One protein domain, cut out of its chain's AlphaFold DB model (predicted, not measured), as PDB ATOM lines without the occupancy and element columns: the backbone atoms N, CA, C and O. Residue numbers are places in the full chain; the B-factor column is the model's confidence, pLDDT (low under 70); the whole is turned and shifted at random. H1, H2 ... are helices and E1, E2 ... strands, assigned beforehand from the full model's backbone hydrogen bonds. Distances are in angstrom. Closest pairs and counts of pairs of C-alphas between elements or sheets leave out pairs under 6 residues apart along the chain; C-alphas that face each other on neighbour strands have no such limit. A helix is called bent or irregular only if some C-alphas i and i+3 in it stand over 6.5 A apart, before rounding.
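Overview. This is residues 12 to 196 of the 196 residues of an uncharacterized protein of Bacillus cereus (UniProt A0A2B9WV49). One very long helix, H1, makes the length of this model: its first part, residues 12 to 45, sticks out free like a handle, and its later part, from residue 47 to 68, is wrapped by a curled, strongly twisted sheet of six strands, with the shorter helix H2 packed beside it on the same face. The hairpin of E3 and E4 lies at the end of the body away from the free part of H1. The printed part has 185 residues with two named helices and eight named strands, in the order H1 E1 H2 E2 E3 E4 E5 E6 E7 E8, and its class is mixed, helices and strands. The large sheet of E1, E2, E5, E6, E7 and E8 is branched, with antiparallel neighbour pairs. The whole is extended, with a radius of gyration of the C-alphas of 27.8 A and spans of 118 by 28 by 25 A.

Along the chain. H1, residues 12 to 68, begins with C-alpha 12 at (428.988, 391.177, 396.371) and ends with C-alpha 68 at (502.996, 429.372, 397.784), 83.3 A away. E1 is residues 70 to 72. H2, residues 83 to 101, is 25.1 A long; it is irregular, with C-alphas 95 and 98 lying 7.0 A apart, and has a kink of 41 degrees near residue 94. E2, residues 105 to 114, measures 27.3 A. E3 is residues 122 to 128, and E4, residues 135 to 142, bends by 58 degrees at residue 138. E5, residues 147 to 157, measures 32.6 A. E6, residues 160 to 175, is the longest strand at 43.9 A and bends by 51 degrees at residue 170. E7 is residues 181 to 185, and E8, residues 190 to 195, ends with C-alpha 195 at (491.448, 405.179, 388.435).

Arrangement. E5, E6 and E7 form a meander, each strand the antiparallel neighbour of the one before, and E5 with E6 and E6 with E7 are hairpins. Beside E6, E5 lies on one side, with N 153 and O 164 at 2.8 A, within hydrogen-bond range. On the other side of E6 lie E7, with N 174 and O 183 at 2.8 A, and E8, with N 167 and O 192 at 2.9 A. The edge strand E2 pairs with E5, N 108 and O 154 being 2.9 A apart, and the edge strand E1 pairs with E7, N 182 and O 71 being 2.7 A apart. The sheet curls round H1, whose closest C-alphas to E7 are those of Ser 67 and Ile 184, 6.2 A apart. H2 is on the same face, over E2, at a height over the sheet of 8.0 A; it runs along the strands, but only just, at 28 degrees to E2 on the local plane. H1 touches H2 with residues 50 to 62 alone, the closest C-alphas being those of Ala 54 and Leu 98 at 6.6 A; they run opposite ways at a steep tilt of 36 degrees, only just past shallow. The hairpin of E3 and E4, with N 125 and O 139 at 2.8 A, forms a sandwich, two sheets face to face, with the large sheet; the parts that face each other are 10.5 A centre to centre. The closest C-alphas of E4 and E6 are those of Cys 142 and Gln 174, 5.8 A apart. H1 is apart from E3 and from E4. Every O i to N i+4 pair of H1 is within hydrogen-bond range, and 12 of 15 are in H2.

Size, cuts and confidence. The C-alphas farthest apart, those of Val 12 and Tyr 131, are 118.3 A apart. Without residues 12 to 45 the body spans 68 by 27 by 22 A. The printed part has no cut, and no link is long. The mean pLDDT of the printed part is 82.3; residues 12 to 42, 44 to 45, 129 to 131, 133 and 196 are under 70.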
ATOM      1  N   VAL A  12     428.711 390.070 397.302       56.78
ATOM      2  CA  VAL A  12     428.988 391.177 396.371       56.78
ATOM      3  C   VAL A  12     429.633 392.383 397.075       56.78
ATOM      4  O   VAL A  12     430.549 392.994 396.530       56.78
ATOM      5  N   ILE A  13     429.221 392.695 398.310       57.22
ATOM      6  CA  ILE A  13     429.800 393.779 399.122       57.22
ATOM      7  C   ILE A  13     431.210 393.398 399.588       57.22
ATOM      8  O   ILE A  13     432.105 394.239 399.586       57.22
ATOM      9  N   ILE A  14     431.436 392.121 399.914       60.81
ATOM     10  CA  ILE A  14     432.766 391.604 400.271       60.81
ATOM     11  C   ILE A  14     433.722 391.716 399.075       60.81
ATOM     12  O   ILE A  14     434.824 392.231 399.232       60.81
ATOM     13  N   ILE A  15     433.303 391.314 397.870       60.62
ATOM     14  CA  ILE A  15     434.140 391.415 396.661       60.62
ATOM     15  C   ILE A  15     434.429 392.883 396.309       60.62
ATOM     16  O   ILE A  15     435.571 393.222 395.996       60.62
ATOM     17  N   GLY A  16     433.432 393.769 396.411       57.44
ATOM     18  CA  GLY A  16     433.607 395.209 396.191       57.44
ATOM     19  C   GLY A  16     434.588 395.856 397.176       57.44
ATOM     20  O   GLY A  16     435.449 396.636 396.777       57.44
ATOM     21  N   LEU A  17     434.523 395.479 398.457       60.12
ATOM     22  CA  LEU A  17     435.460 395.958 399.474       60.12
ATOM     23  C   LEU A  17     436.874 395.413 399.251       60.12
ATOM     24  O   LEU A  17     437.826 396.184 399.303       60.12
ATOM     25  N   VAL A  18     437.025 394.120 398.954       61.75
ATOM     26  CA  VAL A  18     438.342 393.501 398.716       61.75
ATOM     27  C   VAL A  18     439.015 394.076 397.468       61.75
ATOM     28  O   VAL A  18     440.218 394.332 397.503       61.75
ATOM     29  N   SER A  19     438.262 394.340 396.396       61.53
ATOM     30  CA  SER A  19     438.788 394.950 395.163       61.53
ATOM     31  C   SER A  19     439.185 396.419 395.351       61.53
ATOM     32  O   SER A  19     440.271 396.813 394.930       61.53
ATOM     33  N   ALA A  20     438.382 397.220 396.057       63.47
ATOM     34  CA  ALA A  20     438.766 398.590 396.404       63.47
ATOM     35  C   ALA A  20     440.013 398.623 397.310       63.47
ATOM     36  O   ALA A  20     440.908 399.445 397.112       63.47
ATOM     37  N   PHE A  21     440.113 397.689 398.263       64.38
ATOM     38  CA  PHE A  21     441.254 397.589 399.173       64.38
ATOM     39  C   PHE A  21     442.540 397.155 398.453       64.38
ATOM     40  O   PHE A  21     443.611 397.687 398.737       64.38
ATOM     41  N   THR A  22     442.450 396.241 397.479       64.19
ATOM     42  CA  THR A  22     443.611 395.830 396.666       64.19
ATOM     43  C   THR A  22     444.078 396.935 395.728       64.19
ATOM     44  O   THR A  22     445.281 397.163 395.644       64.19
ATOM     45  N   VAL A  23     443.170 397.671 395.078       64.62
ATOM     46  CA  VAL A  23     443.539 398.833 394.246       64.62
ATOM     47  C   VAL A  23     444.187 399.931 395.096       64.62
ATOM     48  O   VAL A  23     445.192 400.507 394.686       64.62
ATOM     49  N   PHE A  24     443.675 400.179 396.304       63.03
ATOM     50  CA  PHE A  24     444.267 401.141 397.234       63.03
ATOM     51  C   PHE A  24     445.661 400.703 397.715       63.03
ATOM     52  O   PHE A  24     446.591 401.507 397.728       63.03
ATOM     53  N   LEU A  25     445.843 399.423 398.062       61.00
ATOM     54  CA  LEU A  25     447.147 398.872 398.451       61.00
ATOM     55  C   LEU A  25     448.162 398.921 397.303       61.00
ATOM     56  O   LEU A  25     449.271 399.402 397.511       61.00
ATOM     57  N   LEU A  26     447.788 398.475 396.101       63.66
ATOM     58  CA  LEU A  26     448.667 398.465 394.926       63.66
ATOM     59  C   LEU A  26     449.017 399.883 394.461       63.66
ATOM     60  O   LEU A  26     450.172 400.151 394.141       63.66
ATOM     61  N   GLY A  27     448.054 400.811 394.482       60.03
ATOM     62  CA  GLY A  27     448.300 402.223 394.184       60.03
ATOM     63  C   GLY A  27     449.296 402.856 395.161       60.03
ATOM     64  O   GLY A  27     450.234 403.529 394.736       60.03
ATOM     65  N   ASN A  28     449.156 402.581 396.461       64.69
ATOM     66  CA  ASN A  28     450.108 403.044 397.472       64.69
ATOM     67  C   ASN A  28     451.486 402.378 397.334       64.69
ATOM     68  O   ASN A  28     452.497 403.048 397.546       64.69
ATOM     69  N   LEU A  29     451.545 401.099 396.947       62.06
ATOM     70  CA  LEU A  29     452.802 400.384 396.709       62.06
ATOM     71  C   LEU A  29     453.575 401.001 395.533       62.06
ATOM     72  O   LEU A  29     454.751 401.316 395.677       62.06
ATOM     73  N   LEU A  30     452.896 401.273 394.413       54.91
ATOM     74  CA  LEU A  30     453.487 401.899 393.223       54.91
ATOM     75  C   LEU A  30     453.986 403.326 393.497       54.91
ATOM     76  O   LEU A  30     455.043 403.736 393.013       54.91
ATOM     77  N   VAL A  31     453.245 404.104 394.292       65.25
ATOM     78  CA  VAL A  31     453.684 405.440 394.725       65.25
ATOM     79  C   VAL A  31     454.894 405.337 395.660       65.25
ATOM     80  O   VAL A  31     455.842 406.108 395.511       65.25
ATOM     81  N   ALA A  32     454.908 404.374 396.586       60.34
ATOM     82  CA  ALA A  32     456.037 404.141 397.485       60.34
ATOM     83  C   ALA A  32     457.303 403.700 396.732       60.34
ATOM     84  O   ALA A  32     458.380 404.229 397.012       60.34
ATOM     85  N   GLU A  33     457.178 402.807 395.750       62.09
ATOM     86  CA  GLU A  33     458.278 402.376 394.878       62.09
ATOM     87  C   GLU A  33     458.841 403.544 394.060       62.09
ATOM     88  O   GLU A  33     460.053 403.762 394.059       62.09
ATOM     89  N   ASN A  34     457.985 404.372 393.451       64.12
ATOM     90  CA  ASN A  34     458.427 405.563 392.717       64.12
ATOM     91  C   ASN A  34     459.125 406.594 393.618       64.12
ATOM     92  O   ASN A  34     460.136 407.182 393.230       64.12
ATOM     93  N   ILE A  35     458.622 406.820 394.837       68.75
ATOM     94  CA  ILE A  35     459.267 407.714 395.809       68.75
ATOM     95  C   ILE A  35     460.605 407.128 396.275       68.75
ATOM     96  O   ILE A  35     461.576 407.875 396.418       68.75
ATOM     97  N   ALA A  36     460.684 405.815 396.498       63.81
ATOM     98  CA  ALA A  36     461.917 405.133 396.879       63.81
ATOM     99  C   ALA A  36     462.973 405.217 395.768       63.81
ATOM    100  O   ALA A  36     464.103 405.621 396.044       63.81
ATOM    101  N   ALA A  37     462.594 404.947 394.516       63.62
ATOM    102  CA  ALA A  37     463.467 405.077 393.353       63.62
ATOM    103  C   ALA A  37     463.948 406.526 393.161       63.62
ATOM    104  O   ALA A  37     465.143 406.776 393.003       63.62
ATOM    105  N   LYS A  38     463.050 407.515 393.277       68.69
ATOM    106  CA  LYS A  38     463.416 408.938 393.192       68.69
ATOM    107  C   LYS A  38     464.379 409.357 394.309       68.69
ATOM    108  O   LYS A  38     465.329 410.092 394.050       68.69
ATOM    109  N   LYS A  39     464.172 408.879 395.542       67.12
ATOM    110  CA  LYS A  39     465.092 409.116 396.669       67.12
ATOM    111  C   LYS A  39     466.452 408.450 396.458       67.12
ATOM    112  O   LYS A  39     467.464 409.050 396.807       67.12
ATOM    113  N   GLN A  40     466.490 407.242 395.895       65.25
ATOM    114  CA  GLN A  40     467.741 406.558 395.562       65.25
ATOM    115  C   GLN A  40     468.529 407.307 394.482       65.25
ATOM    116  O   GLN A  40     469.725 407.517 394.665       65.25
ATOM    117  N   ASN A  41     467.867 407.789 393.426       65.50
ATOM    118  CA  ASN A  41     468.519 408.579 392.377       65.50
ATOM    119  C   ASN A  41     469.074 409.905 392.911       65.50
ATOM    120  O   ASN A  41     470.237 410.211 392.676       65.50
ATOM    121  N   LEU A  42     468.294 410.645 393.708       69.44
ATOM    122  CA  LEU A  42     468.771 411.876 394.354       69.44
ATOM    123  C   LEU A  42     469.975 411.616 395.269       69.44
ATOM    124  O   LEU A  42     470.930 412.389 395.272       69.44
ATOM    125  N   LYS A  43     469.953 410.513 396.028       71.62
ATOM    126  CA  LYS A  43     471.082 410.109 396.872       71.62
ATOM    127  C   LYS A  43     472.316 409.785 396.026       71.62
ATOM    128  O   LYS A  43     473.405 410.222 396.369       71.62
ATOM    129  N   PHE A  44     472.155 409.057 394.923       69.75
ATOM    130  CA  PHE A  44     473.254 408.741 394.012       69.75
ATOM    131  C   PHE A  44     473.860 410.003 393.382       69.75
ATOM    132  O   PHE A  44     475.078 410.164 393.394       69.75
ATOM    133  N   GLU A  45     473.031 410.932 392.903       66.69
ATOM    134  CA  GLU A  45     473.496 412.216 392.366       66.69
ATOM    135  C   GLU A  45     474.282 413.004 393.418       66.69
ATOM    136  O   GLU A  45     475.425 413.390 393.171       66.69
ATOM    137  N   GLN A  46     473.726 413.171 394.624       73.06
ATOM    138  CA  GLN A  46     474.413 413.836 395.738       73.06
ATOM    139  C   GLN A  46     475.758 413.176 396.072       73.06
ATOM    140  O   GLN A  46     476.724 413.867 396.388       73.06
ATOM    141  N   GLU A  47     475.850 411.851 395.970       73.19
ATOM    142  CA  GLU A  47     477.091 411.112 396.201       73.19
ATOM    143  C   GLU A  47     478.140 411.341 395.108       73.19
ATOM    144  O   GLU A  47     479.327 411.489 395.414       73.19
ATOM    145  N   VAL A  48     477.726 411.399 393.841       78.19
ATOM    146  CA  VAL A  48     478.627 411.733 392.729       78.19
ATOM    147  C   VAL A  48     479.156 413.160 392.890       78.19
ATOM    148  O   VAL A  48     480.366 413.369 392.771       78.19
ATOM    149  N   TYR A  49     478.287 414.115 393.238       81.12
ATOM    150  CA  TYR A  49     478.676 415.505 393.487       81.12
ATOM    151  C   TYR A  49     479.629 415.644 394.678       81.12
ATOM    152  O   TYR A  49     480.664 416.290 394.550       81.12
ATOM    153  N   ALA A  50     479.346 414.996 395.810       82.81
ATOM    154  CA  ALA A  50     480.199 415.073 396.998       82.81
ATOM    155  C   ALA A  50     481.619 414.539 396.741       82.81
ATOM    156  O   ALA A  50     482.601 415.144 397.170       82.81
ATOM    157  N   ASN A  51     481.749 413.432 396.001       84.62
ATOM    158  CA  ASN A  51     483.057 412.881 395.637       84.62
ATOM    159  C   ASN A  51     483.824 413.785 394.668       84.62
ATOM    160  O   ASN A  51     485.038 413.929 394.793       84.62
ATOM    161  N   ARG A  52     483.121 414.389 393.705       86.31
ATOM    162  CA  ARG A  52     483.720 415.339 392.767       86.31
ATOM    163  C   ARG A  52     484.217 416.592 393.490       86.31
ATOM    164  O   ARG A  52     485.367 416.965 393.303       86.31
ATOM    165  N   ASN A  53     483.390 417.175 394.355       87.50
ATOM    166  CA  ASN A  53     483.752 418.364 395.124       87.50
ATOM    167  C   ASN A  53     484.941 418.087 396.046       87.50
ATOM    168  O   ASN A  53     485.874 418.878 396.077       87.50
ATOM    169  N   ALA A  54     484.946 416.944 396.743       89.50
ATOM    170  CA  ALA A  54     486.076 416.551 397.578       89.50
ATOM    171  C   ALA A  54     487.383 416.495 396.769       89.50
ATOM    172  O   ALA A  54     488.380 417.069 397.191       89.50
ATOM    173  N   LEU A  55     487.361 415.881 395.581       91.88
ATOM    174  CA  LEU A  55     488.527 415.805 394.698       91.88
ATOM    175  C   LEU A  55     488.986 417.177 394.191       91.88
ATOM    176  O   LEU A  55     490.175 417.481 394.258       91.88
ATOM    177  N   GLU A  56     488.066 417.988 393.669       91.00
ATOM    178  CA  GLU A  56     488.380 419.321 393.141       91.00
ATOM    179  C   GLU A  56     488.946 420.222 394.248       91.00
ATOM    180  O   GLU A  56     489.968 420.875 394.047       91.00
ATOM    181  N   THR A  57     488.358 420.195 395.448       91.06
ATOM    182  CA  THR A  57     488.893 420.903 396.617       91.06
ATOM    183  C   THR A  57     490.288 420.412 396.980       91.06
ATOM    184  O   THR A  57     491.174 421.238 397.183       91.06
ATOM    185  N   THR A  58     490.523 419.097 397.010       93.25
ATOM    186  CA  THR A  58     491.859 418.556 397.285       93.25
ATOM    187  C   THR A  58     492.896 419.058 396.292       93.25
ATOM    188  O   THR A  58     493.941 419.553 396.705       93.25
ATOM    189  N   VAL A  59     492.601 418.985 394.994       93.50
ATOM    190  CA  VAL A  59     493.520 419.469 393.959       93.50
ATOM    191  C   VAL A  59     493.768 420.969 394.093       93.50
ATOM    192  O   VAL A  59     494.916 421.393 394.028       93.50
ATOM    193  N   ASN A  60     492.735 421.771 394.343       91.94
ATOM    194  CA  ASN A  60     492.891 423.219 394.478       91.94
ATOM    195  C   ASN A  60     493.772 423.608 395.671       91.94
ATOM    196  O   ASN A  60     494.617 424.489 395.536       91.94
ATOM    197  N   VAL A  61     493.628 422.938 396.819       93.62
ATOM    198  CA  VAL A  61     494.483 423.194 397.992       93.62
ATOM    199  C   VAL A  61     495.928 422.765 397.724       93.62
ATOM    200  O   VAL A  61     496.859 423.481 398.091       93.62
ATOM    201  N   VAL A  62     496.130 421.639 397.031       94.38
ATOM    202  CA  VAL A  62     497.462 421.213 396.573       94.38
ATOM    203  C   VAL A  62     498.091 422.276 395.668       94.38
ATOM    204  O   VAL A  62     499.233 422.668 395.893       94.38
ATOM    205  N   LEU A  63     497.351 422.786 394.682       92.38
ATOM    206  CA  LEU A  63     497.840 423.822 393.769       92.38
ATOM    207  C   LEU A  63     498.155 425.128 394.479       92.38
ATOM    208  O   LEU A  63     499.175 425.747 394.187       92.38
ATOM    209  N   GLN A  64     497.323 425.521 395.441       91.56
ATOM    210  CA  GLN A  64     497.603 426.681 396.273       91.56
ATOM    211  C   GLN A  64     498.938 426.507 397.007       91.56
ATOM    212  O   GLN A  64     499.768 427.412 396.983       91.56
ATOM    213  N   LYS A  65     499.196 425.329 397.589       92.62
ATOM    214  CA  LYS A  65     500.473 425.055 398.260       92.62
ATOM    215  C   LYS A  65     501.667 425.058 397.310       92.62
ATOM    216  O   LYS A  65     502.697 425.628 397.651       92.62
ATOM    217  N   VAL A  66     501.515 424.520 396.099       91.69
ATOM    218  CA  VAL A  66     502.537 424.635 395.044       91.69
ATOM    219  C   VAL A  66     502.802 426.103 394.701       91.69
ATOM    220  O   VAL A  66     503.960 426.502 394.604       91.69
ATOM    221  N   SER A  67     501.754 426.919 394.560       87.06
ATOM    222  CA  SER A  67     501.870 428.351 394.259       87.06
ATOM    223  C   SER A  67     502.589 429.141 395.350       87.06
ATOM    224  O   SER A  67     503.265 430.124 395.055       87.06
ATOM    225  N   GLU A  68     502.382 428.754 396.607       88.56
ATOM    226  CA  GLU A  68     502.996 429.372 397.784       88.56
ATOM    227  C   GLU A  68     504.443 428.903 397.997       88.56
ATOM    228  O   GLU A  68     505.161 429.486 398.808       88.56
ATOM    229  N   SER A  69     504.884 427.853 397.294       88.12
ATOM    230  CA  SER A  69     506.223 427.300 397.468       88.12
ATOM    231  C   SER A  69     507.304 428.237 396.918       88.12
ATOM    232  O   SER A  69     507.273 428.681 395.767       88.12
ATOM    233  N   GLU A  70     508.296 428.522 397.761       88.19
ATOM    234  CA  GLU A  70     509.427 429.389 397.444       88.19
ATOM    235  C   GLU A  70     510.728 428.739 397.910       88.19
ATOM    236  O   GLU A  70     510.814 428.172 398.999       88.19
ATOM    237  N   THR A  71     511.772 428.822 397.089       88.25
ATOM    238  CA  THR A  71     513.101 428.297 397.425       88.25
ATOM    239  C   THR A  71     514.168 429.338 397.129       88.25
ATOM    240  O   THR A  71     514.197 429.890 396.040       88.25
ATOM    241  N   LYS A  72     515.067 429.608 398.080       87.44
ATOM    242  CA  LYS A  72     516.203 430.518 397.858       87.44
ATOM    243  C   LYS A  72     517.154 429.978 396.784       87.44
ATOM    244  O   LYS A  72     517.389 428.771 396.751       87.44
ATOM    245  N   TYR A  73     517.764 430.857 395.983       85.75
ATOM    246  CA  TYR A  73     518.706 430.456 394.919       85.75
ATOM    247  C   TYR A  73     519.849 429.557 395.408       85.75
ATOM    248  O   TYR A  73     520.137 428.559 394.750       85.75
ATOM    249  N   GLU A  74     520.385 429.826 396.605       81.56
ATOM    250  CA  GLU A  74     521.478 429.054 397.229       81.56
ATOM    251  C   GLU A  74     521.197 427.544 397.328       81.56
ATOM    252  O   GLU A  74     522.114 426.724 397.356       81.56
ATOM    253  N   LYS A  75     519.916 427.150 397.380       79.94
ATOM    254  CA  LYS A  75     519.518 425.744 397.496       79.94
ATOM    255  C   LYS A  75     519.461 425.020 396.154       79.94
ATOM    256  O   LYS A  75     519.511 423.791 396.163       79.94
ATOM    257  N   LYS A  76     519.355 425.745 395.029       75.31
ATOM    258  CA  LYS A  76     519.275 425.271 393.621       75.31
ATOM    259  C   LYS A  76     518.086 424.361 393.274       75.31
ATOM    260  O   LYS A  76     517.575 424.407 392.165       75.31
ATOM    261  N   THR A  77     517.627 423.568 394.236       80.12
ATOM    262  CA  THR A  77     516.607 422.530 394.121       80.12
ATOM    263  C   THR A  77     515.334 422.984 394.816       80.12
ATOM    264  O   THR A  77     515.340 423.201 396.028       80.12
ATOM    265  N   ILE A  78     514.236 423.084 394.070       84.69
ATOM    266  CA  ILE A  78     512.912 423.416 394.606       84.69
ATOM    267  C   ILE A  78     512.110 422.139 394.835       84.69
ATOM    268  O   ILE A  78     511.961 421.346 393.921       84.69
ATOM    269  N   TYR A  79     511.562 421.944 396.034       87.31
ATOM    270  CA  TYR A  79     510.561 420.907 396.297       87.31
ATOM    271  C   TYR A  79     509.248 421.611 396.626       87.31
ATOM    272  O   TYR A  79     509.108 422.112 397.740       87.31
ATOM    273  N   PRO A  80     508.303 421.708 395.673       87.81
ATOM    274  CA  PRO A  80     507.091 422.489 395.890       87.81
ATOM    275  C   PRO A  80     506.172 421.875 396.940       87.81
ATOM    276  O   PRO A  80     505.365 422.586 397.526       87.81
ATOM    277  N   LEU A  81     506.284 420.562 397.154       92.31
ATOM    278  CA  LEU A  81     505.563 419.828 398.183       92.31
ATOM    279  C   LEU A  81     506.460 418.751 398.796       92.31
ATOM    280  O   LEU A  81     507.131 417.984 398.093       92.31
ATOM    281  N   TYR A  82     506.397 418.647 400.113       89.75
ATOM    282  CA  TYR A  82     506.941 417.566 400.916       89.75
ATOM    283  C   TYR A  82     505.826 416.614 401.363       89.75
ATOM    284  O   TYR A  82     504.635 416.916 401.300       89.75
ATOM    285  N   ILE A  83     506.212 415.436 401.859       87.00
ATOM    286  CA  ILE A  83     505.257 414.468 402.424       87.00
ATOM    287  C   ILE A  83     504.502 415.075 403.620       87.00
ATOM    288  O   ILE A  83     503.321 414.796 403.801       87.00
ATOM    289  N   THR A  84     505.153 415.928 404.413       90.44
ATOM    290  CA  THR A  84     504.510 416.643 405.525       90.44
ATOM    291  C   THR A  84     503.448 417.623 405.038       90.44
ATOM    292  O   THR A  84     502.373 417.679 405.623       90.44
ATOM    293  N   ASP A  85     503.683 418.310 403.915       92.56
ATOM    294  CA  ASP A  85     502.686 419.217 403.337       92.56
ATOM    295  C   ASP A  85     501.430 418.451 402.912       92.56
ATOM    296  O   ASP A  85     500.321 418.949 403.066       92.56
ATOM    297  N   MET A  86     501.575 417.208 402.435       93.44
ATOM    298  CA  MET A  86     500.428 416.352 402.109       93.44
ATOM    299  C   MET A  86     499.568 416.064 403.340       93.44
ATOM    300  O   MET A  86     498.345 416.136 403.255       93.44
ATOM    301  N   GLN A  87     500.194 415.795 404.488       93.88
ATOM    302  CA  GLN A  87     499.483 415.565 405.750       93.88
ATOM    303  C   GLN A  87     498.777 416.837 406.234       93.88
ATOM    304  O   GLN A  87     497.630 416.783 406.676       93.88
ATOM    305  N   ASP A  88     499.415 417.997 406.102       93.25
ATOM    306  CA  ASP A  88     498.807 419.280 406.464       93.25
ATOM    307  C   ASP A  88     497.621 419.629 405.555       93.25
ATOM    308  O   ASP A  88     496.583 420.113 406.024       93.25
ATOM    309  N   ILE A  89     497.735 419.328 404.259       94.38
ATOM    310  CA  ILE A  89     496.653 419.467 403.284       94.38
ATOM    311  C   ILE A  89     495.490 418.534 403.648       94.38
ATOM    312  O   ILE A  89     494.352 419.000 403.736       94.38
ATOM    313  N   GLU A  90     495.750 417.249 403.917       94.69
ATOM    314  CA  GLU A  90     494.734 416.295 404.385       94.69
ATOM    315  C   GLU A  90     494.009 416.821 405.631       94.69
ATOM    316  O   GLU A  90     492.777 416.865 405.664       94.69
ATOM    317  N   ASN A  91     494.763 417.253 406.643       94.50
ATOM    318  CA  ASN A  91     494.224 417.762 407.902       94.50
ATOM    319  C   ASN A  91     493.343 418.989 407.675       94.50
ATOM    320  O   ASN A  91     492.233 419.064 408.207       94.50
ATOM    321  N   THR A  92     493.797 419.933 406.851       93.12
ATOM    322  CA  THR A  92     493.044 421.148 406.512       93.12
ATOM    323  C   THR A  92     491.738 420.800 405.800       93.12
ATOM    324  O   THR A  92     490.665 421.265 406.187       93.12
ATOM    325  N   ILE A  93     491.804 419.926 404.797       93.69
ATOM    326  CA  ILE A  93     490.642 419.509 404.013       93.69
ATOM    327  C   ILE A  93     489.623 418.781 404.898       93.69
ATOM    328  O   ILE A  93     488.442 419.136 404.898       93.69
ATOM    329  N   ASN A  94     490.075 417.799 405.680       94.00
ATOM    330  CA  ASN A  94     489.219 416.962 406.520       94.00
ATOM    331  C   ASN A  94     488.584 417.734 407.683       94.00
ATOM    332  O   ASN A  94     487.440 417.461 408.038       94.00
ATOM    333  N   SER A  95     489.305 418.690 408.277       91.19
ATOM    334  CA  SER A  95     488.817 419.451 409.436       91.19
ATOM    335  C   SER A  95     487.966 420.661 409.062       91.19
ATOM    336  O   SER A  95     487.027 420.981 409.787       91.19
ATOM    337  N   SER A  96     488.291 421.337 407.956       88.12
ATOM    338  CA  SER A  96     487.809 422.700 407.702       88.12
ATOM    339  C   SER A  96     487.035 422.862 406.397       88.12
ATOM    340  O   SER A  96     486.299 423.832 406.259       88.12
ATOM    341  N   MET A  97     487.175 421.950 405.426       88.62
ATOM    342  CA  MET A  97     486.524 422.092 404.114       88.62
ATOM    343  C   MET A  97     485.446 421.031 403.887       88.62
ATOM    344  O   MET A  97     484.275 421.371 403.705       88.62
ATOM    345  N   LEU A  98     485.802 419.742 403.957       88.56
ATOM    346  CA  LEU A  98     484.875 418.632 403.701       88.56
ATOM    347  C   LEU A  98     483.620 418.630 404.577       88.56
ATOM    348  O   LEU A  98     482.557 418.339 404.023       88.56
ATOM    349  N   PRO A  99     483.656 419.009 405.870       89.75
ATOM    350  CA  PRO A  99     482.437 419.087 406.676       89.75
ATOM    351  C   PRO A  99     481.348 419.992 406.078       89.75
ATOM    352  O   PRO A  99     480.169 419.788 406.355       89.75
ATOM    353  N   HIS A 100     481.713 420.959 405.229       85.44
ATOM    354  CA  HIS A 100     480.774 421.893 404.605       85.44
ATOM    355  C   HIS A 100     480.334 421.492 403.190       85.44
ATOM    356  O   HIS A 100     479.268 421.914 402.750       85.44
ATOM    357  N   ILE A 101     481.123 420.681 402.476       81.12
ATOM    358  CA  ILE A 101     480.886 420.352 401.053       81.12
ATOM    359  C   ILE A 101     480.622 418.862 400.788       81.12
ATOM    360  O   ILE A 101     480.007 418.515 399.781       81.12
ATOM    361  N   ALA A 102     481.077 417.977 401.677       85.19
ATOM    362  CA  ALA A 102     480.925 416.527 401.597       85.19
ATOM    363  C   ALA A 102     480.951 415.909 403.018       85.19
ATOM    364  O   ALA A 102     481.893 415.192 403.358       85.19
ATOM    365  N   PRO A 103     479.922 416.156 403.857       76.81
ATOM    366  CA  PRO A 103     479.951 415.974 405.321       76.81
ATOM    367  C   PRO A 103     480.124 414.538 405.862       76.81
ATOM    368  O   PRO A 103     480.008 414.319 407.059       76.81
ATOM    369  N   ASN A 104     480.407 413.546 405.021       84.81
ATOM    370  CA  ASN A 104     480.669 412.160 405.433       84.81
ATOM    371  C   ASN A 104     481.889 411.553 404.726       84.81
ATOM    372  O   ASN A 104     482.083 410.335 404.759       84.81
ATOM    373  N   ASN A 105     482.660 412.398 404.045       88.19
ATOM    374  CA  ASN A 105     483.854 412.004 403.330       88.19
ATOM    375  C   ASN A 105     485.081 412.460 404.117       88.19
ATOM    376  O   ASN A 105     485.098 413.553 404.679       88.19
ATOM    377  N   THR A 106     486.123 411.643 404.088       92.12
ATOM    378  CA  THR A 106     487.485 412.066 404.412       92.12
ATOM    379  C   THR A 106     488.388 411.793 403.221       92.12
ATOM    380  O   THR A 106     488.077 410.973 402.356       92.12
ATOM    381  N   VAL A 107     489.498 412.508 403.151       95.00
ATOM    382  CA  VAL A 107     490.503 412.378 402.104       95.00
ATOM    383  C   VAL A 107     491.827 411.963 402.728       95.00
ATOM    384  O   VAL A 107     492.205 412.471 403.781       95.00
ATOM    385  N   SER A 108     492.523 411.054 402.051       95.31
ATOM    386  CA  SER A 108     493.953 410.821 402.229       95.31
ATOM    387  C   SER A 108     494.681 411.004 400.899       95.31
ATOM    388  O   SER A 108     494.140 410.688 399.838       95.31
ATOM    389  N   ILE A 109     495.892 411.536 400.962       95.88
ATOM    390  CA  ILE A 109     496.803 411.865 399.888       95.88
ATOM    391  C   ILE A 109     498.117 411.124 400.141       95.88
ATOM    392  O   ILE A 109     498.775 411.297 401.163       95.88
ATOM    393  N   THR A 110     498.527 410.289 399.194       94.81
ATOM    394  CA  THR A 110     499.735 409.462 399.326       94.81
ATOM    395  C   THR A 110     500.534 409.441 398.030       94.81
ATOM    396  O   THR A 110     500.125 410.005 397.018       94.81
ATOM    397  N   ASN A 111     501.699 408.784 398.052       94.00
ATOM    398  CA  ASN A 111     502.494 408.499 396.855       94.00
ATOM    399  C   ASN A 111     502.860 409.737 396.019       94.00
ATOM    400  O   ASN A 111     502.924 409.650 394.792       94.00
ATOM    401  N   LEU A 112     503.143 410.864 396.684       95.06
ATOM    402  CA  LEU A 112     503.698 412.055 396.046       95.06
ATOM    403  C   LEU A 112     504.994 411.702 395.301       95.06
ATOM    404  O   LEU A 112     505.938 411.180 395.896       95.06
ATOM    405  N   LYS A 113     505.035 411.984 393.999       94.19
ATOM    406  CA  LYS A 113     506.176 411.728 393.112       94.19
ATOM    407  C   LYS A 113     506.327 412.837 392.079       94.19
ATOM    408  O   LYS A 113     505.335 413.411 391.635       94.19
ATOM    409  N   TYR A 114     507.566 413.037 391.650       92.56
ATOM    410  CA  TYR A 114     507.954 413.925 390.560       92.56
ATOM    411  C   TYR A 114     508.512 413.078 389.412       92.56
ATOM    412  O   TYR A 114     509.208 412.093 389.666       92.56
ATOM    413  N   ASP A 115     508.196 413.410 388.160       92.00
ATOM    414  CA  ASP A 115     508.720 412.669 386.997       92.00
ATOM    415  C   ASP A 115     510.167 413.010 386.640       92.00
ATOM    416  O   ASP A 115     510.837 412.242 385.947       92.00
ATOM    417  N   LYS A 116     510.639 414.167 387.096       85.12
ATOM    418  CA  LYS A 116     511.980 414.688 386.859       85.12
ATOM    419  C   LYS A 116     512.610 415.111 388.174       85.12
ATOM    420  O   LYS A 116     511.927 415.492 389.123       85.12
ATOM    421  N   SER A 117     513.934 415.055 388.192       81.06
ATOM    422  CA  SER A 117     514.716 415.515 389.327       81.06
ATOM    423  C   SER A 117     514.721 417.045 389.371       81.06
ATOM    424  O   SER A 117     515.007 417.700 388.366       81.06
ATOM    425  N   LEU A 118     514.351 417.610 390.521       82.81
ATOM    426  CA  LEU A 118     514.143 419.055 390.696       82.81
ATOM    427  C   LEU A 118     515.454 419.844 390.888       82.81
ATOM    428  O   LEU A 118     515.445 421.067 390.975       82.81
ATOM    429  N   ASP A 119     516.584 419.152 390.955       76.69
ATOM    430  CA  ASP A 119     517.944 419.699 390.950       76.69
ATOM    431  C   ASP A 119     518.448 419.978 389.521       76.69
ATOM    432  O   ASP A 119     519.230 420.896 389.306       76.69
ATOM    433  N   MET A 120     517.963 419.228 388.524       77.69
ATOM    434  CA  MET A 120     518.350 419.372 387.114       77.69
ATOM    435  C   MET A 120     517.560 420.455 386.366       77.69
ATOM    436  O   MET A 120     517.805 420.700 385.184       77.69
ATOM    437  N   ILE A 121     516.568 421.063 387.016       85.19
ATOM    438  CA  ILE A 121     515.688 422.057 386.392       85.19
ATOM    439  C   ILE A 121     516.173 423.486 386.582       85.19
ATOM    440  O   ILE A 121     515.726 424.329 385.819       85.19
ATOM    441  N   CYS A 122     517.048 423.786 387.544       86.44
ATOM    442  CA  CYS A 122     517.546 425.142 387.765       86.44
ATOM    443  C   CYS A 122     519.034 425.135 388.111       86.44
ATOM    444  O   CYS A 122     519.475 424.435 389.018       86.44
ATOM    445  N   GLU A 123     519.800 425.974 387.420       84.12
ATOM    446  CA  GLU A 123     521.219 426.191 387.683       84.12
ATOM    447  C   GLU A 123     521.428 427.558 388.335       84.12
ATOM    448  O   GLU A 123     520.877 428.563 387.890       84.12
ATOM    449  N   GLU A 124     522.222 427.613 389.399       80.88
ATOM    450  CA  GLU A 124     522.543 428.867 390.081       80.88
ATOM    451  C   GLU A 124     523.436 429.762 389.220       80.88
ATOM    452  O   GLU A 124     524.448 429.322 388.672       80.88
ATOM    453  N   LYS A 125     523.088 431.047 389.156       83.56
ATOM    454  CA  LYS A 125     523.964 432.101 388.649       83.56
ATOM    455  C   LYS A 125     524.760 432.651 389.827       83.56
ATOM    456  O   LYS A 125     524.181 433.112 390.810       83.56
ATOM    457  N   ILE A 126     526.082 432.616 389.709       79.06
ATOM    458  CA  ILE A 126     527.000 433.151 390.714       79.06
ATOM    459  C   ILE A 126     527.572 434.460 390.181       79.06
ATOM    460  O   ILE A 126     528.135 434.493 389.084       79.06
ATOM    461  N   THR A 127     527.463 435.529 390.965       76.25
ATOM    462  CA  THR A 127     528.186 436.774 390.696       76.25
ATOM    463  C   THR A 127     529.294 436.926 391.726       76.25
ATOM    464  O   THR A 127     529.075 436.750 392.921       76.25
ATOM    465  N   LYS A 128     530.500 437.268 391.266       73.81
ATOM    466  CA  LYS A 128     531.601 437.615 392.167       73.81
ATOM    467  C   LYS A 128     531.436 439.043 392.646       73.81
ATOM    468  O   LYS A 128     531.401 439.965 391.828       73.81
ATOM    469  N   ASN A 129     531.382 439.225 393.958       67.94
ATOM    470  CA  ASN A 129     531.420 440.554 394.537       67.94
ATOM    471  C   ASN A 129     532.824 441.140 394.329       67.94
ATOM    472  O   ASN A 129     533.822 440.616 394.826       67.94
ATOM    473  N   SER A 130     532.913 442.239 393.582       64.44
ATOM    474  CA  SER A 130     534.180 442.905 393.259       64.44
ATOM    475  C   SER A 130     534.921 443.453 394.484       64.44
ATOM    476  O   SER A 130     536.114 443.729 394.383       64.44
ATOM    477  N   TYR A 131     534.240 443.603 395.625       69.44
ATOM    478  CA  TYR A 131     534.806 444.168 396.851       69.44
ATOM    479  C   TYR A 131     535.292 443.112 397.849       69.44
ATOM    480  O   TYR A 131     536.318 443.325 398.488       69.44
ATOM    481  N   THR A 132     534.589 441.984 397.980       74.19
ATOM    482  CA  THR A 132     534.935 440.918 398.944       74.19
ATOM    483  C   THR A 132     535.579 439.696 398.291       74.19
ATOM    484  O   THR A 132     536.142 438.864 398.993       74.19
ATOM    485  N   GLN A 133     535.528 439.585 396.955       65.38
ATOM    486  CA  GLN A 133     535.855 438.372 396.188       65.38
ATOM    487  C   GLN A 133     535.028 437.132 396.567       65.38
ATOM    488  O   GLN A 133     535.318 436.038 396.083       65.38
ATOM    489  N   GLU A 134     533.982 437.294 397.378       70.38
ATOM    490  CA  GLU A 134     533.058 436.219 397.720       70.38
ATOM    491  C   GLU A 134     532.108 435.936 396.548       70.38
ATOM    492  O   GLU A 134     531.722 436.829 395.780       70.38
ATOM    493  N   GLU A 135     531.783 434.657 396.386       74.25
ATOM    494  CA  GLU A 135     530.820 434.161 395.410       74.25
ATOM    495  C   GLU A 135     529.427 434.184 396.046       74.25
ATOM    496  O   GLU A 135     529.173 433.462 397.007       74.25
ATOM    497  N   GLU A 136     528.527 435.015 395.514       73.75
ATOM    498  CA  GLU A 136     527.138 435.097 395.969       73.75
ATOM    499  C   GLU A 136     526.176 434.654 394.861       73.75
ATOM    500  O   GLU A 136     526.356 434.964 393.675       73.75
ATOM    501  N   ALA A 137     525.126 433.935 395.263       72.50
ATOM    502  CA  ALA A 137     524.033 433.546 394.384       72.50
ATOM    503  C   ALA A 137     523.241 434.790 393.963       72.50
ATOM    504  O   ALA A 137     522.577 435.426 394.782       72.50
ATOM    505  N   SER A 138     523.292 435.139 392.681       80.12
ATOM    506  CA  SER A 138     522.654 436.344 392.136       80.12
ATOM    507  C   SER A 138     521.374 436.060 391.355       80.12
ATOM    508  O   SER A 138     520.647 436.991 391.013       80.12
ATOM    509  N   GLY A 139     521.092 434.787 391.071       84.94
ATOM    510  CA  GLY A 139     519.942 434.358 390.287       84.94
ATOM    511  C   GLY A 139     519.943 432.856 390.036       84.94
ATOM    512  O   GLY A 139     520.834 432.130 390.483       84.94
ATOM    513  N   VAL A 140     518.981 432.395 389.240       86.50
ATOM    514  CA  VAL A 140     518.987 431.045 388.660       86.50
ATOM    515  C   VAL A 140     518.685 431.100 387.170       86.50
ATOM    516  O   VAL A 140     518.085 432.050 386.669       86.50
ATOM    517  N   ASN A 141     519.118 430.091 386.429       86.25
ATOM    518  CA  ASN A 141     518.631 429.799 385.094       86.25
ATOM    519  C   ASN A 141     517.827 428.503 385.163       86.25
ATOM    520  O   ASN A 141     518.404 427.429 385.321       86.25
ATOM    521  N   CYS A 142     516.503 428.607 385.093       85.81
ATOM    522  CA  CYS A 142     515.643 427.433 385.095       85.81
ATOM    523  C   CYS A 142     515.348 426.968 383.667       85.81
ATOM    524  O   CYS A 142     515.114 427.769 382.761       85.81
ATOM    525  N   SER A 143     515.356 425.654 383.473       82.62
ATOM    526  CA  SER A 143     514.917 424.995 382.257       82.62
ATOM    527  C   SER A 143     513.462 425.344 381.977       82.62
ATOM    528  O   SER A 143     512.604 425.280 382.855       82.62
ATOM    529  N   THR A 144     513.167 425.627 380.715       82.06
ATOM    530  CA  THR A 144     511.790 425.768 380.230       82.06
ATOM    531  C   THR A 144     511.091 424.418 380.072       82.06
ATOM    532  O   THR A 144     509.926 424.370 379.686       82.06
ATOM    533  N   THR A 145     511.784 423.304 380.339       84.75
ATOM    534  CA  THR A 145     511.195 421.967 380.255       84.75
ATOM    535  C   THR A 145     510.257 421.746 381.442       84.75
ATOM    536  O   THR A 145     510.719 421.818 382.582       84.75
ATOM    537  N   PRO A 146     508.974 421.420 381.210       88.44
ATOM    538  CA  PRO A 146     508.052 421.158 382.300       88.44
ATOM    539  C   PRO A 146     508.399 419.871 383.045       88.44
ATOM    540  O   PRO A 146     508.934 418.920 382.466       88.44
ATOM    541  N   PHE A 147     507.998 419.825 384.309       91.19
ATOM    542  CA  PHE A 147     507.876 418.600 385.091       91.19
ATOM    543  C   PHE A 147     506.410 418.367 385.469       91.19
ATOM    544  O   PHE A 147     505.552 419.242 385.313       91.19
ATOM    545  N   ASN A 148     506.110 417.167 385.951       93.31
ATOM    546  CA  ASN A 148     504.816 416.835 386.516       93.31
ATOM    547  C   ASN A 148     504.938 416.269 387.928       93.31
ATOM    548  O   ASN A 148     505.953 415.703 388.337       93.31
ATOM    549  N   LEU A 149     503.855 416.460 388.670       94.38
ATOM    550  CA  LEU A 149     503.693 416.018 390.041       94.38
ATOM    551  C   LEU A 149     502.510 415.051 390.073       94.38
ATOM    552  O   LEU A 149     501.416 415.373 389.612       94.38
ATOM    553  N   THR A 150     502.732 413.848 390.594       95.56
ATOM    554  CA  THR A 150     501.682 412.836 390.756       95.56
ATOM    555  C   THR A 150     501.476 412.488 392.213       95.56
ATOM    556  O   THR A 150     502.448 412.384 392.956       95.56
ATOM    557  N   PHE A 151     500.228 412.262 392.601       96.31
ATOM    558  CA  PHE A 151     499.851 411.784 393.927       96.31
ATOM    559  C   PHE A 151     498.557 410.980 393.843       96.31
ATOM    560  O   PHE A 151     497.759 411.142 392.918       96.31
ATOM    561  N   ASP A 152     498.343 410.121 394.826       96.12
ATOM    562  CA  ASP A 152     497.149 409.299 394.939       96.12
ATOM    563  C   ASP A 152     496.201 409.932 395.954       96.12
ATOM    564  O   ASP A 152     496.617 410.285 397.052       96.12
ATOM    565  N   VAL A 153     494.922 410.041 395.604       96.06
ATOM    566  CA  VAL A 153     493.846 410.528 396.472       96.06
ATOM    567  C   VAL A 153     492.895 409.374 396.777       96.06
ATOM    568  O   VAL A 153     492.299 408.786 395.869       96.06
ATOM    569  N   GLU A 154     492.716 409.063 398.057       95.69
ATOM    570  CA  GLU A 154     491.684 408.156 398.557       95.69
ATOM    571  C   GLU A 154     490.570 408.967 399.225       95.69
ATOM    572  O   GLU A 154     490.771 409.571 400.277       95.69
ATOM    573  N   ILE A 155     489.376 408.946 398.633       92.69
ATOM    574  CA  ILE A 155     488.157 409.461 399.259       92.69
ATOM    575  C   ILE A 155     487.519 408.311 400.033       92.69
ATOM    576  O   ILE A 155     487.037 407.334 399.450       92.69
ATOM    577  N   ASN A 156     487.522 408.437 401.353       91.25
ATOM    578  CA  ASN A 156     486.964 407.485 402.294       91.25
ATOM    579  C   ASN A 156     485.549 407.898 402.699       91.25
ATOM    580  O   ASN A 156     485.314 409.019 403.142       91.25
ATOM    581  N   LYS A 157     484.614 406.958 402.594       85.56
ATOM    582  CA  LYS A 157     483.240 407.049 403.094       85.56
ATOM    583  C   LYS A 157     482.950 405.800 403.923       85.56
ATOM    584  O   LYS A 157     483.539 404.754 403.670       85.56
ATOM    585  N   GLN A 158     482.000 405.881 404.859       77.00
ATOM    586  CA  GLN A 158     481.648 404.795 405.795       77.00
ATOM    587  C   GLN A 158     481.661 403.375 405.191       77.00
ATOM    588  O   GLN A 158     482.193 402.469 405.820       77.00
ATOM    589  N   ASN A 159     481.133 403.189 403.973       78.31
ATOM    590  CA  ASN A 159     481.036 401.873 403.321       78.31
ATOM    591  C   ASN A 159     481.680 401.809 401.924       78.31
ATOM    592  O   ASN A 159     481.469 400.837 401.205       78.31
ATOM    593  N   ASN A 160     482.392 402.851 401.486       82.19
ATOM    594  CA  ASN A 160     482.979 402.877 400.146       82.19
ATOM    595  C   ASN A 160     484.273 403.690 400.133       82.19
ATOM    596  O   ASN A 160     484.386 404.703 400.819       82.19
ATOM    597  N   LYS A 161     485.225 403.263 399.312       89.06
ATOM    598  CA  LYS A 161     486.477 403.971 399.076       89.06
ATOM    599  C   LYS A 161     486.627 404.217 397.591       89.06
ATOM    600  O   LYS A 161     486.447 403.305 396.787       89.06
ATOM    601  N   ARG A 162     487.000 405.437 397.227       88.44
ATOM    602  CA  ARG A 162     487.348 405.780 395.851       88.44
ATOM    603  C   ARG A 162     488.805 406.197 395.800       88.44
ATOM    604  O   ARG A 162     489.180 407.176 396.434       88.44
ATOM    605  N   LYS A 163     489.600 405.465 395.024       93.06
ATOM    606  CA  LYS A 163     491.017 405.742 394.797       93.06
ATOM    607  C   LYS A 163     491.207 406.346 393.416       93.06
ATOM    608  O   LYS A 163     490.666 405.835 392.435       93.06
ATOM    609  N   MET A 164     491.941 407.443 393.349       94.19
ATOM    610  CA  MET A 164     492.247 408.138 392.105       94.19
ATOM    611  C   MET A 164     493.706 408.548 392.112       94.19
ATOM    612  O   MET A 164     494.209 409.035 393.117       94.19
ATOM    613  N   LYS A 165     494.366 408.390 390.974       96.06
ATOM    614  CA  LYS A 165     495.666 408.987 390.723       96.06
ATOM    615  C   LYS A 165     495.448 410.355 390.104       96.06
ATOM    616  O   LYS A 165     494.707 410.476 389.126       96.06
ATOM    617  N   VAL A 166     496.101 411.359 390.662       96.38
ATOM    618  CA  VAL A 166     496.119 412.724 390.145       96.38
ATOM    619  C   VAL A 166     497.493 412.989 389.548       96.38
ATOM    620  O   VAL A 166     498.515 412.685 390.164       96.38
ATOM    621  N   LYS A 167     497.521 413.551 388.341       96.44
ATOM    622  CA  LYS A 167     498.727 414.083 387.702       96.44
ATOM    623  C   LYS A 167     498.513 415.562 387.397       96.44
ATOM    624  O   LYS A 167     497.625 415.894 386.617       96.44
ATOM    625  N   LEU A 168     499.351 416.405 387.984       94.94
ATOM    626  CA  LEU A 168     499.492 417.822 387.664       94.94
ATOM    627  C   LEU A 168     500.612 417.958 386.634       94.94
ATOM    628  O   LEU A 168     501.776 417.736 386.965       94.94
ATOM    629  N   ASP A 169     500.260 418.227 385.380       92.50
ATOM    630  CA  ASP A 169     501.199 418.279 384.257       92.50
ATOM    631  C   ASP A 169     501.509 419.715 383.839       92.50
ATOM    632  O   ASP A 169     500.659 420.588 383.976       92.50
ATOM    633  N   LYS A 170     502.691 419.946 383.258       91.50
ATOM    634  CA  LYS A 170     503.171 421.277 382.840       91.50
ATOM    635  C   LYS A 170     503.407 422.252 384.006       91.50
ATOM    636  O   LYS A 170     502.984 423.406 383.952       91.50
ATOM    637  N   LEU A 171     504.106 421.795 385.044       91.50
ATOM    638  CA  LEU A 171     504.665 422.663 386.084       91.50
ATOM    639  C   LEU A 171     506.055 423.150 385.659       91.50
ATOM    640  O   LEU A 171     506.848 422.370 385.127       91.50
ATOM    641  N   TYR A 172     506.363 424.422 385.910       89.50
ATOM    642  CA  TYR A 172     507.641 425.031 385.529       89.50
ATOM    643  C   TYR A 172     508.265 425.741 386.716       89.50
ATOM    644  O   TYR A 172     507.595 426.525 387.384       89.50
ATOM    645  N   ALA A 173     509.553 425.516 386.957       89.25
ATOM    646  CA  ALA A 173     510.291 426.377 387.863       89.25
ATOM    647  C   ALA A 173     510.703 427.656 387.137       89.25
ATOM    648  O   ALA A 173     511.157 427.622 385.994       89.25
ATOM    649  N   GLN A 174     510.547 428.784 387.813       88.38
ATOM    650  CA  GLN A 174     510.934 430.086 387.303       88.38
ATOM    651  C   GLN A 174     511.589 430.912 388.400       88.38
ATOM    652  O   GLN A 174     511.306 430.757 389.591       88.38
ATOM    653  N   GLU A 175     512.454 431.823 387.976       87.81
ATOM    654  CA  GLU A 175     512.935 432.888 388.838       87.81
ATOM    655  C   GLU A 175     511.742 433.766 389.250       87.81
ATOM    656  O   GLU A 175     510.947 434.195 388.414       87.81
ATOM    657  N   SER A 176     511.572 433.983 390.552       84.88
ATOM    658  CA  SER A 176     510.549 434.879 391.076       84.88
ATOM    659  C   SER A 176     510.887 436.323 390.721       84.88
ATOM    660  O   SER A 176     512.035 436.747 390.816       84.88
ATOM    661  N   ASN A 177     509.857 437.120 390.431       74.44
ATOM    662  CA  ASN A 177     509.993 438.575 390.305       74.44
ATOM    663  C   ASN A 177     510.436 439.233 391.629       74.44
ATOM    664  O   ASN A 177     510.872 440.381 391.642       74.44
ATOM    665  N   GLN A 178     510.304 438.515 392.749       71.69
ATOM    666  CA  GLN A 178     510.967 438.850 394.002       71.69
ATOM    667  C   GLN A 178     512.400 438.312 393.929       71.69
ATOM    668  O   GLN A 178     512.611 437.100 393.982       71.69
ATOM    669  N   THR A 179     513.372 439.217 393.806       74.25
ATOM    670  CA  THR A 179     514.806 438.895 393.783       74.25
ATOM    671  C   THR A 179     515.172 437.948 394.925       74.25
ATOM    672  O   THR A 179     514.988 438.299 396.091       74.25
ATOM    673  N   GLY A 180     515.695 436.766 394.594       80.25
ATOM    674  CA  GLY A 180     516.258 435.818 395.565       80.25
ATOM    675  C   GLY A 180     515.590 434.442 395.627       80.25
ATOM    676  O   GLY A 180     516.110 433.566 396.320       80.25
ATOM    677  N   PHE A 181     514.464 434.230 394.931       88.62
ATOM    678  CA  PHE A 181     513.676 432.997 395.046       88.62
ATOM    679  C   PHE A 181     513.320 432.342 393.709       88.62
ATOM    680  O   PHE A 181     513.067 433.006 392.707       88.62
ATOM    681  N   ILE A 182     513.249 431.016 393.728       88.75
ATOM    682  CA  ILE A 182     512.673 430.138 392.711       88.75
ATOM    683  C   ILE A 182     511.222 429.857 393.113       88.75
ATOM    684  O   ILE A 182     510.956 429.576 394.285       88.75
ATOM    685  N   LYS A 183     510.300 429.911 392.149       90.81
ATOM    686  CA  LYS A 183     508.873 429.585 392.304       90.81
ATOM    687  C   LYS A 183     508.428 428.574 391.262       90.81
ATOM    688  O   LYS A 183     509.053 428.466 390.209       90.81
ATOM    689  N   ILE A 184     507.320 427.889 391.528       90.44
ATOM    690  CA  ILE A 184     506.643 427.063 390.527       90.44
ATOM    691  C   ILE A 184     505.481 427.835 389.902       90.44
ATOM    692  O   ILE A 184     504.620 428.354 390.606       90.44
ATOM    693  N   ASN A 185     505.454 427.882 388.573       87.00
ATOM    694  CA  ASN A 185     504.343 428.393 387.780       87.00
ATOM    695  C   ASN A 185     503.544 427.232 387.162       87.00
ATOM    696  O   ASN A 185     504.103 426.187 386.815       87.00
ATOM    697  N   TYR A 186     502.238 427.438 387.021       84.88
ATOM    698  CA  TYR A 186     501.258 426.492 386.499       84.88
ATOM    699  C   TYR A 186     500.198 427.151 385.585       84.88
ATOM    700  O   TYR A 186     499.132 426.570 385.386       84.88
ATOM    701  N   ASP A 187     500.477 428.319 384.979       73.88
ATOM    702  CA  ASP A 187     499.542 429.114 384.146       73.88
ATOM    703  C   ASP A 187     498.791 428.333 383.039       73.88
ATOM    704  O   ASP A 187     497.727 428.758 382.600       73.88
ATOM    705  N   ASN A 188     499.307 427.184 382.585       78.69
ATOM    706  CA  ASN A 188     498.655 426.294 381.607       78.69
ATOM    707  C   ASN A 188     498.755 424.815 382.010       78.69
ATOM    708  O   ASN A 188     499.043 423.944 381.182       78.69
ATOM    709  N   MET A 189     498.607 424.550 383.302       87.94
ATOM    710  CA  MET A 189     498.726 423.210 383.855       87.94
ATOM    711  C   MET A 189     497.505 422.346 383.520       87.94
ATOM    712  O   MET A 189     496.361 422.772 383.677       87.94
ATOM    713  N   ASP A 190     497.763 421.099 383.122       89.50
ATOM    714  CA  ASP A 190     496.717 420.104 382.887       89.50
ATOM    715  C   ASP A 190     496.570 419.197 384.113       89.50
ATOM    716  O   ASP A 190     497.543 418.595 384.576       89.50
ATOM    717  N   VAL A 191     495.342 419.044 384.615       91.81
ATOM    718  CA  VAL A 191     495.032 418.079 385.678       91.81
ATOM    719  C   VAL A 191     494.424 416.828 385.066       91.81
ATOM    720  O   VAL A 191     493.332 416.864 384.502       91.81
ATOM    721  N   ASN A 192     495.118 415.704 385.216       93.06
ATOM    722  CA  ASN A 192     494.648 414.409 384.746       93.06
ATOM    723  C   ASN A 192     494.272 413.508 385.922       93.06
ATOM    724  O   ASN A 192     495.027 413.374 386.888       93.06
ATOM    725  N   TYR A 193     493.125 412.846 385.792       91.12
ATOM    726  CA  TYR A 193     492.604 411.895 386.766       91.12
ATOM    727  C   TYR A 193     492.530 410.508 386.139       91.12
ATOM    728  O   TYR A 193     491.950 410.340 385.065       91.12
ATOM    729  N   SER A 194     493.054 409.496 386.824       89.50
ATOM    730  CA  SER A 194     492.859 408.098 386.440       89.50
ATOM    731  C   SER A 194     492.449 407.258 387.643       89.50
ATOM    732  O   SER A 194     492.822 407.552 388.779       89.50
ATOM    733  N   SER A 195     491.676 406.201 387.410       83.44
ATOM    734  CA  SER A 195     491.448 405.179 388.435       83.44
ATOM    735  C   SER A 195     492.762 404.465 388.762       83.44
ATOM    736  O   SER A 195     493.577 404.244 387.863       83.44
ATOM    737  N   LEU A 196     492.945 404.134 390.040       69.56
ATOM    738  CA  LEU A 196     494.032 403.284 390.538       69.56
ATOM    739  C   LEU A 196     493.619 401.813 390.549       69.56
ATOM    740  O   LEU A 196     492.431 401.553 390.848       69.56
TER     741      LEU A 196